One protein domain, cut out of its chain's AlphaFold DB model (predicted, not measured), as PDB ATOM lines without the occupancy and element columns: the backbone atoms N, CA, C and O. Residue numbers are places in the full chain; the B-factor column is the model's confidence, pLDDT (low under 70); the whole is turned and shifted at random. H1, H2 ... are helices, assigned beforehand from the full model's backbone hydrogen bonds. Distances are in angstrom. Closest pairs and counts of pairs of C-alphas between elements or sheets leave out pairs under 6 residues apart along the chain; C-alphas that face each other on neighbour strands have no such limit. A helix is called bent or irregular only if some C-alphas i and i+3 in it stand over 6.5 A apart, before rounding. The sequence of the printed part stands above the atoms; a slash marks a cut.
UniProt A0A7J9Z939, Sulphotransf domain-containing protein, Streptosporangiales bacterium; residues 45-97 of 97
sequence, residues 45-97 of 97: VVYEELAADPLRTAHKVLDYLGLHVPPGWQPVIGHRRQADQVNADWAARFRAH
ATOM      1  N   VAL A  45      45.611  17.741 -52.912       95.12
ATOM      2  CA  VAL A  45      45.166  17.300 -51.588       95.12
ATOM      3  C   VAL A  45      45.155  15.781 -51.563       95.12
ATOM      4  O   VAL A  45      44.454  15.147 -52.350       95.12
ATOM      5  N   VAL A  46      45.915  15.201 -50.638       92.94
ATOM      6  CA  VAL A  46      45.924  13.756 -50.396       92.94
ATOM      7  C   VAL A  46      44.773  13.408 -49.457       92.94
ATOM      8  O   VAL A  46      44.616  14.027 -48.402       92.94
ATOM      9  N   TYR A  47      43.964  12.416 -49.832       88.62
ATOM     10  CA  TYR A  47      42.782  12.019 -49.065       88.62
ATOM     11  C   TYR A  47      43.127  11.633 -47.623       88.62
ATOM     12  O   TYR A  47      42.433  12.032 -46.692       88.62
ATOM     13  N   GLU A  48      44.216  10.894 -47.421       88.81
ATOM     14  CA  GLU A  48      44.670  10.449 -46.106       88.81
ATOM     15  C   GLU A  48      45.069  11.625 -45.206       88.81
ATOM     16  O   GLU A  48      44.758  11.611 -44.015       88.81
ATOM     17  N   GLU A  49      45.698  12.665 -45.764       91.62
ATOM     18  CA  GLU A  49      46.019  13.891 -45.026       91.62
ATOM     19  C   GLU A  49      44.752  14.671 -44.663       91.62
ATOM     20  O   GLU A  49      44.582  15.076 -43.512       91.62
ATOM     21  N   LEU A  50      43.833  14.824 -45.625       90.81
ATOM     22  CA  LEU A  50      42.542  15.480 -45.422       90.81
ATOM     23  C   LEU A  50      41.722  14.781 -44.336       90.81
ATOM     24  O   LEU A  50      41.154  15.439 -43.472       90.81
ATOM     25  N   ALA A  51      41.651  13.453 -44.379       88.31
ATOM     26  CA  ALA A  51      40.868  12.664 -43.439       88.31
ATOM     27  C   ALA A  51      41.470  12.659 -42.026       88.31
ATOM     28  O   ALA A  51      40.722  12.553 -41.052       88.31
ATOM     29  N   ALA A  52      42.798  12.752 -41.909       89.31
ATOM     30  CA  ALA A  52      43.489  12.818 -40.626       89.31
ATOM     31  C   ALA A  52      43.357  14.196 -39.961       89.31
ATOM     32  O   ALA A  52      43.175  14.267 -38.746       89.31
ATOM     33  N   ASP A  53      43.430  15.278 -40.744       91.06
ATOM     34  CA  ASP A  53      43.331  16.651 -40.244       91.06
ATOM     35  C   ASP A  53      42.644  17.580 -41.272       91.06
ATOM     36  O   ASP A  53      43.307  18.262 -42.073       91.06
ATOM     37  N   PRO A  54      41.296  17.633 -41.260       90.00
ATOM     38  CA  PRO A  54      40.542  18.454 -42.201       90.00
ATOM     39  C   PRO A  54      40.780  19.953 -42.014       90.00
ATOM     40  O   PRO A  54      40.795  20.696 -42.996       90.00
ATOM     41  N   LEU A  55      40.993  20.402 -40.769       90.50
ATOM     42  CA  LEU A  55      41.226  21.812 -40.448       90.50
ATOM     43  C   LEU A  55      42.550  22.285 -41.037       90.50
ATOM     44  O   LEU A  55      42.593  23.285 -41.755       90.50
ATOM     45  N   ARG A  56      43.632  21.542 -40.784       91.81
ATOM     46  CA  ARG A  56      44.946  21.867 -41.337       91.81
ATOM     47  C   ARG A  56      44.935  21.832 -42.855       91.81
ATOM     48  O   ARG A  56      45.519  22.712 -43.480       91.81
ATOM     49  N   THR A  57      44.279  20.840 -43.449       93.94
ATOM     50  CA  THR A  57      44.176  20.737 -44.908       93.94
ATOM     51  C   THR A  57      43.414  21.926 -45.496       93.94
ATOM     52  O   THR A  57      43.886  22.522 -46.460       93.94
ATOM     53  N   ALA A  58      42.303  22.341 -44.878       92.12
ATOM     54  CA  ALA A  58      41.562  23.532 -45.292       92.12
ATOM     55  C   ALA A  58      42.414  24.808 -45.204       92.12
ATOM     56  O   ALA A  58      42.405  25.605 -46.139       92.12
ATOM     57  N   HIS A  59      43.196  24.987 -44.134       91.44
ATOM     58  CA  HIS A  59      44.115  26.125 -44.025       91.44
ATOM     59  C   HIS A  59      45.188  26.118 -45.116       91.44
ATOM     60  O   HIS A  59      45.374  27.142 -45.760       91.44
ATOM     61  N   LYS A  60      45.819  24.972 -45.414       93.69
ATOM     62  CA  LYS A  60      46.805  24.906 -46.508       93.69
ATOM     63  C   LYS A  60      46.198  25.307 -47.866       93.69
ATOM     64  O   LYS A  60      46.870  25.947 -48.670       93.69
ATOM     65  N   VAL A  61      44.937  24.938 -48.125       94.38
ATOM     66  CA  VAL A  61      44.209  25.349 -49.341       94.38
ATOM     67  C   VAL A  61      43.969  26.861 -49.348       94.38
ATOM     68  O   VAL A  61      44.181  27.506 -50.371       94.38
ATOM     69  N   LEU A  62      43.547  27.442 -48.223       94.06
ATOM     70  CA  LEU A  62      43.342  28.889 -48.097       94.06
ATOM     71  C   LEU A  62      44.645  29.670 -48.299       94.06
ATOM     72  O   LEU A  62      44.648  30.648 -49.047       94.06
ATOM     73  N   ASP A  63      45.744  29.191 -47.714       93.44
ATOM     74  CA  ASP A  63      47.082  29.758 -47.885       93.44
ATOM     75  C   ASP A  63      47.510  29.718 -49.357       93.44
ATOM     76  O   ASP A  63      47.974  30.723 -49.896       93.44
ATOM     77  N   TYR A  64      47.296  28.586 -50.040       94.44
ATOM     78  CA  TYR A  64      47.578  28.451 -51.471       94.44
ATOM     79  C   TYR A  64      46.778  29.445 -52.325       94.44
ATOM     80  O   TYR A  64      47.288  29.979 -53.308       94.44
ATOM     81  N   LEU A  65      45.529  29.717 -51.941       93.75
ATOM     82  CA  LEU A  65      44.664  30.686 -52.614       93.75
ATOM     83  C   LEU A  65      44.959  32.146 -52.219       93.75
ATOM     84  O   LEU A  65      44.352  33.054 -52.785       93.75
ATOM     85  N   GLY A  66      45.853  32.396 -51.254       94.94
ATOM     86  CA  GLY A  66      46.138  33.734 -50.728       94.94
ATOM     87  C   GLY A  66      44.974  34.354 -49.943       94.94
ATOM     88  O   GLY A  66      44.892  35.579 -49.802       94.94
ATOM     89  N   LEU A  67      44.046  33.528 -49.452       93.62
ATOM     90  CA  LEU A  67      42.854  33.974 -48.743       93.62
ATOM     91  C   LEU A  67      43.130  34.083 -47.246       93.62
ATOM     92  O   LEU A  67      43.477  33.110 -46.584       93.62
ATOM     93  N   HIS A  68      42.906  35.275 -46.698       88.12
ATOM     94  CA  HIS A  68      43.031  35.523 -45.268       88.12
ATOM     95  C   HIS A  68      41.674  35.321 -44.598       88.12
ATOM     96  O   HIS A  68      40.692  35.974 -44.956       88.12
ATOM     97  N   VAL A  69      41.621  34.426 -43.616       87.56
ATOM     98  CA  VAL A  69      40.410  34.187 -42.824       87.56
ATOM     99  C   VAL A  69      40.398  35.054 -41.563       87.56
ATOM    100  O   VAL A  69      41.460  35.308 -40.987       87.56
ATOM    101  N   PRO A  70      39.223  35.530 -41.109       88.44
ATOM    102  CA  PRO A  70      39.126  36.308 -39.882       88.44
ATOM    103  C   PRO A  70      39.661  35.540 -38.665       88.44
ATOM    104  O   PRO A  70      39.500  34.317 -38.592       88.44
ATOM    105  N   PRO A  71      40.227  36.239 -37.663       84.31
ATOM    106  CA  PRO A  71      40.617  35.614 -36.407       84.31
ATOM    107  C   PRO A  71      39.447  34.842 -35.784       84.31
ATOM    108  O   PRO A  71      38.347  35.373 -35.640       84.31
ATOM    109  N   GLY A  72      39.689  33.583 -35.416       84.38
ATOM    110  CA  GLY A  72      38.677  32.715 -34.806       84.38
ATOM    111  C   GLY A  72      37.718  32.039 -35.790       84.38
ATOM    112  O   GLY A  72      36.862  31.272 -35.353       84.38
ATOM    113  N   TRP A  73      37.859  32.264 -37.100       87.06
ATOM    114  CA  TRP A  73      37.128  31.480 -38.089       87.06
ATOM    115  C   TRP A  73      37.614  30.027 -38.088       87.06
ATOM    116  O   TRP A  73      38.816  29.764 -38.106       87.06
ATOM    117  N   GLN A  74      36.673  29.082 -38.083       83.69
ATOM    118  CA  GLN A  74      36.952  27.659 -38.256       83.69
ATOM    119  C   GLN A  74      35.903  27.037 -39.185       83.69
ATOM    120  O   GLN A  74      34.708  27.311 -39.023       83.69
ATOM    121  N   PRO A  75      36.310  26.190 -40.146       82.44
ATOM    122  CA  PRO A  75      35.362  25.485 -40.988       82.44
ATOM    123  C   PRO A  75      34.581  24.453 -40.167       82.44
ATOM    124  O   PRO A  75      35.141  23.694 -39.375       82.44
ATOM    125  N   VAL A  76      33.265  24.410 -40.376       84.81
ATOM    126  CA  VAL A  76      32.389  23.428 -39.731       84.81
ATOM    127  C   VAL A  76      32.530  22.085 -40.443       84.81
ATOM    128  O   VAL A  76      32.140  21.936 -41.602       84.81
ATOM    129  N   ILE A  77      33.055  21.082 -39.741       82.06
ATOM    130  CA  ILE A  77      33.165  19.713 -40.258       82.06
ATOM    131  C   ILE A  77      31.822  19.005 -40.038       82.06
ATOM    132  O   ILE A  77      31.558  18.440 -38.980       82.06
ATOM    133  N   GLY A  78      30.939  19.078 -41.037       79.06
ATOM    134  CA  GLY A  78      29.580  18.521 -40.952       79.06
ATOM    135  C   GLY A  78      29.458  17.034 -41.303       79.06
ATOM    136  O   GLY A  78      28.393  16.447 -41.131       79.06
ATOM    137  N   HIS A  79      30.519  16.414 -41.818       75.44
ATOM    138  CA  HIS A  79      30.496  15.032 -42.291       75.44
ATOM    139  C   HIS A  79      31.322  14.119 -41.384       75.44
ATOM    140  O   HIS A  79      32.409  14.469 -40.930       75.44
ATOM    141  N   ARG A  80      30.800  12.914 -41.134       75.81
ATOM    142  CA  ARG A  80      31.538  11.850 -40.448       75.81
ATOM    143  C   ARG A  80      32.301  11.017 -41.467       75.81
ATOM    144  O   ARG A  80      31.792  10.743 -42.553       75.81
ATOM    145  N   ARG A  81      33.503  10.581 -41.091       79.00
ATOM    146  CA  ARG A  81      34.287   9.621 -41.872       79.00
ATOM    147  C   ARG A  81      33.445   8.365 -42.120       79.00
ATOM    148  O   ARG A  81      32.959   7.757 -41.172       79.00
ATOM    149  N   GLN A  82      33.285   7.997 -43.389       83.38
ATOM    150  CA  GLN A  82      32.536   6.801 -43.795       83.38
ATOM    151  C   GLN A  82      33.414   5.547 -43.878       83.38
ATOM    152  O   GLN A  82      32.894   4.440 -43.901       83.38
ATOM    153  N   ALA A  83      34.738   5.708 -43.939       82.88
ATOM    154  CA  ALA A  83      35.663   4.584 -43.929       82.88
ATOM    155  C   ALA A  83      35.848   4.043 -42.505       82.88
ATOM    156  O   ALA A  83      36.305   4.776 -41.626       82.88
ATOM    157  N   ASP A  84      35.552   2.761 -42.314       84.38
ATOM    158  CA  ASP A  84      35.648   2.045 -41.043       84.38
ATOM    159  C   ASP A  84      36.453   0.733 -41.180       84.38
ATOM    160  O   ASP A  84      37.189   0.527 -42.153       84.38
ATOM    161  N   GLN A  85      36.338  -0.148 -40.183       88.25
ATOM    162  CA  GLN A  85      37.040  -1.429 -40.161       88.25
ATOM    163  C   GLN A  85      36.621  -2.362 -41.307       88.25
ATOM    164  O   GLN A  85      37.459  -3.098 -41.822       88.25
ATOM    165  N   VAL A  86      35.363  -2.307 -41.758       91.12
ATOM    166  CA  VAL A  86      34.883  -3.146 -42.866       91.12
ATOM    167  C   VAL A  86      35.626  -2.776 -44.148       91.12
ATOM    168  O   VAL A  86      36.114  -3.653 -44.863       91.12
ATOM    169  N   ASN A  87      35.798  -1.475 -44.397       87.81
ATOM    170  CA  ASN A  87      36.569  -0.992 -45.541       87.81
ATOM    171  C   ASN A  87      38.040  -1.432 -45.461       87.81
ATOM    172  O   ASN A  87      38.623  -1.820 -46.477       87.81
ATOM    173  N   ALA A  88      38.644  -1.393 -44.268       88.12
ATOM    174  CA  ALA A  88      40.027  -1.826 -44.059       88.12
ATOM    175  C   ALA A  88      40.211  -3.327 -44.345       88.12
ATOM    176  O   ALA A  88      41.142  -3.715 -45.055       88.12
ATOM    177  N   ASP A  89      39.285  -4.156 -43.865       91.12
ATOM    178  CA  ASP A  89      39.307  -5.603 -44.075       91.12
ATOM    179  C   ASP A  89      39.157  -5.959 -45.561       91.12
ATOM    180  O   ASP A  89      39.850  -6.843 -46.073       91.12
ATOM    181  N   TRP A  90      38.284  -5.253 -46.285       92.50
ATOM    182  CA  TRP A  90      38.134  -5.429 -47.730       92.50
ATOM    183  C   TRP A  90      39.397  -5.029 -48.493       92.50
ATOM    184  O   TRP A  90      39.829  -5.775 -49.375       92.50
ATOM    185  N   ALA A  91      40.029  -3.908 -48.132       88.75
ATOM    186  CA  ALA A  91      41.277  -3.471 -48.751       88.75
ATOM    187  C   ALA A  91      42.416  -4.482 -48.522       88.75
ATOM    188  O   ALA A  91      43.169  -4.788 -49.448       88.75
ATOM    189  N   ALA A  92      42.519  -5.045 -47.315       91.88
ATOM    190  CA  ALA A  92      43.506  -6.075 -46.996       91.88
ATOM    191  C   ALA A  92      43.289  -7.351 -47.827       91.88
ATOM    192  O   ALA A  92      44.228  -7.851 -48.448       91.88
ATOM    193  N   ARG A  93      42.044  -7.843 -47.907       89.81
ATOM    194  CA  ARG A  93      41.692  -9.021 -48.723       89.81
ATOM    195  C   ARG A  93      41.989  -8.804 -50.202       89.81
ATOM    196  O   ARG A  93      42.497  -9.715 -50.849       89.81
ATOM    197  N   PHE A  94      41.697  -7.606 -50.711       84.62
ATOM    198  CA  PHE A  94      41.987  -7.229 -52.091       84.62
ATOM    199  C   PHE A  94      43.487  -7.272 -52.395       84.62
ATOM    200  O   PHE A  94      43.869  -7.814 -53.422       84.62
ATOM    201  N   ARG A  95      44.340  -6.737 -51.511       86.00
ATOM    202  CA  ARG A  95      45.802  -6.708 -51.718       86.00
ATOM    203  C   ARG A  95      46.464  -8.080 -51.603       86.00
ATOM    204  O   ARG A  95      47.531  -8.281 -52.168       86.00
ATOM    205  N   ALA A  96      45.857  -9.003 -50.863       87.12
ATOM    206  CA  ALA A  96      46.363 -10.363 -50.701       87.12
ATOM    207  C   ALA A  96      46.088 -11.285 -51.915       87.12
ATOM    208  O   ALA A  96      46.476 -12.450 -51.858       87.12
ATOM    209  N   HIS A  97      45.404 -10.795 -52.965       63.12
ATOM    210  CA  HIS A  97      44.984 -11.548 -54.162       63.12
ATOM    211  C   HIS A  97      45.370 -10.866 -55.483       63.12
ATOM    212  O   HIS A  97      46.060 -11.522 -56.289       63.12
TER     213      HIS A  97
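AT A GLANCE: This is residues 45 to 97 of the 97 residues of the protein "Sulphotransf domain-containing protein" of Streptosporangiales bacterium (UniProt A0A7J9Z939). Picture a corner of two short helices, H1 and H2, with a long arching loop that leaves the far end of H2, folds back past the corner and reaches out to a third helix, H3, which sticks out alone with residues 84 to 97. The free arm at H3 adds to the length, and the contacts between the helices are few. The printed part has 53 residues with three named helices in the order H1, H2, H3 and no named strand; the class is all helix. It is extended, with a radius of gyration of the C-alphas of 15.7 A and spans of 49 by 21 by 10 A.

IN THESE COORDINATES: Begin at Val 45 and go two residues on to find C-alpha 47 at (42.782, 12.019, -49.065), where H1 starts; it holds residues 47 to 52 and measures 8.5 A from first to last C-alpha. After Asp 53, look for C-alpha 54 at (40.542, 18.454, -42.201): here H2 begins, residues 54 to 64, 15.3 A long. Residues 65 to 84 then hold no named element, and their C-alphas lie 9 to 22 A from the mean of the C-alphas. At Gln 85 you come to H3, residues 85 to 95, 15.4 A long, which ends with C-alpha 95 at (45.802, -6.708, -51.718).

HOW THE PARTS SIT: Look first at H1 and H2, which only just touch, and touch only at the corner by their link, with 3 pairs of C-alphas within 8 A. Their closest C-alphas are those of Leu 50 and Thr 57, 5.5 A apart. Their lines stand at a steep tilt of 57 degrees, and they run opposite ways. Then turn to H3, which is apart from H1 and apart from H2. In H1, H2 and H3 every pair of O i and N i+4 is within hydrogen-bond range, and no helix is bent.

THE WHOLE: The two C-alphas farthest apart are those of Pro 71, in the loop, and His 97, the chain's last residue, at 50.6 A. From the first printed C-alpha, Val 45, to that of His 97 the distance is 29.0 A. Leave out residues 84 to 97, which stand free, and the remaining body of 39 residues spans 32 by 19 by 10 A. The link from H1 to H2 is tight, with 1 residue, and the link from H2 to H3 is long, with 20 residues. The printed part has no cut. The mean pLDDT of the printed part is 88.0, and residue 97 is the one printed residue under 70.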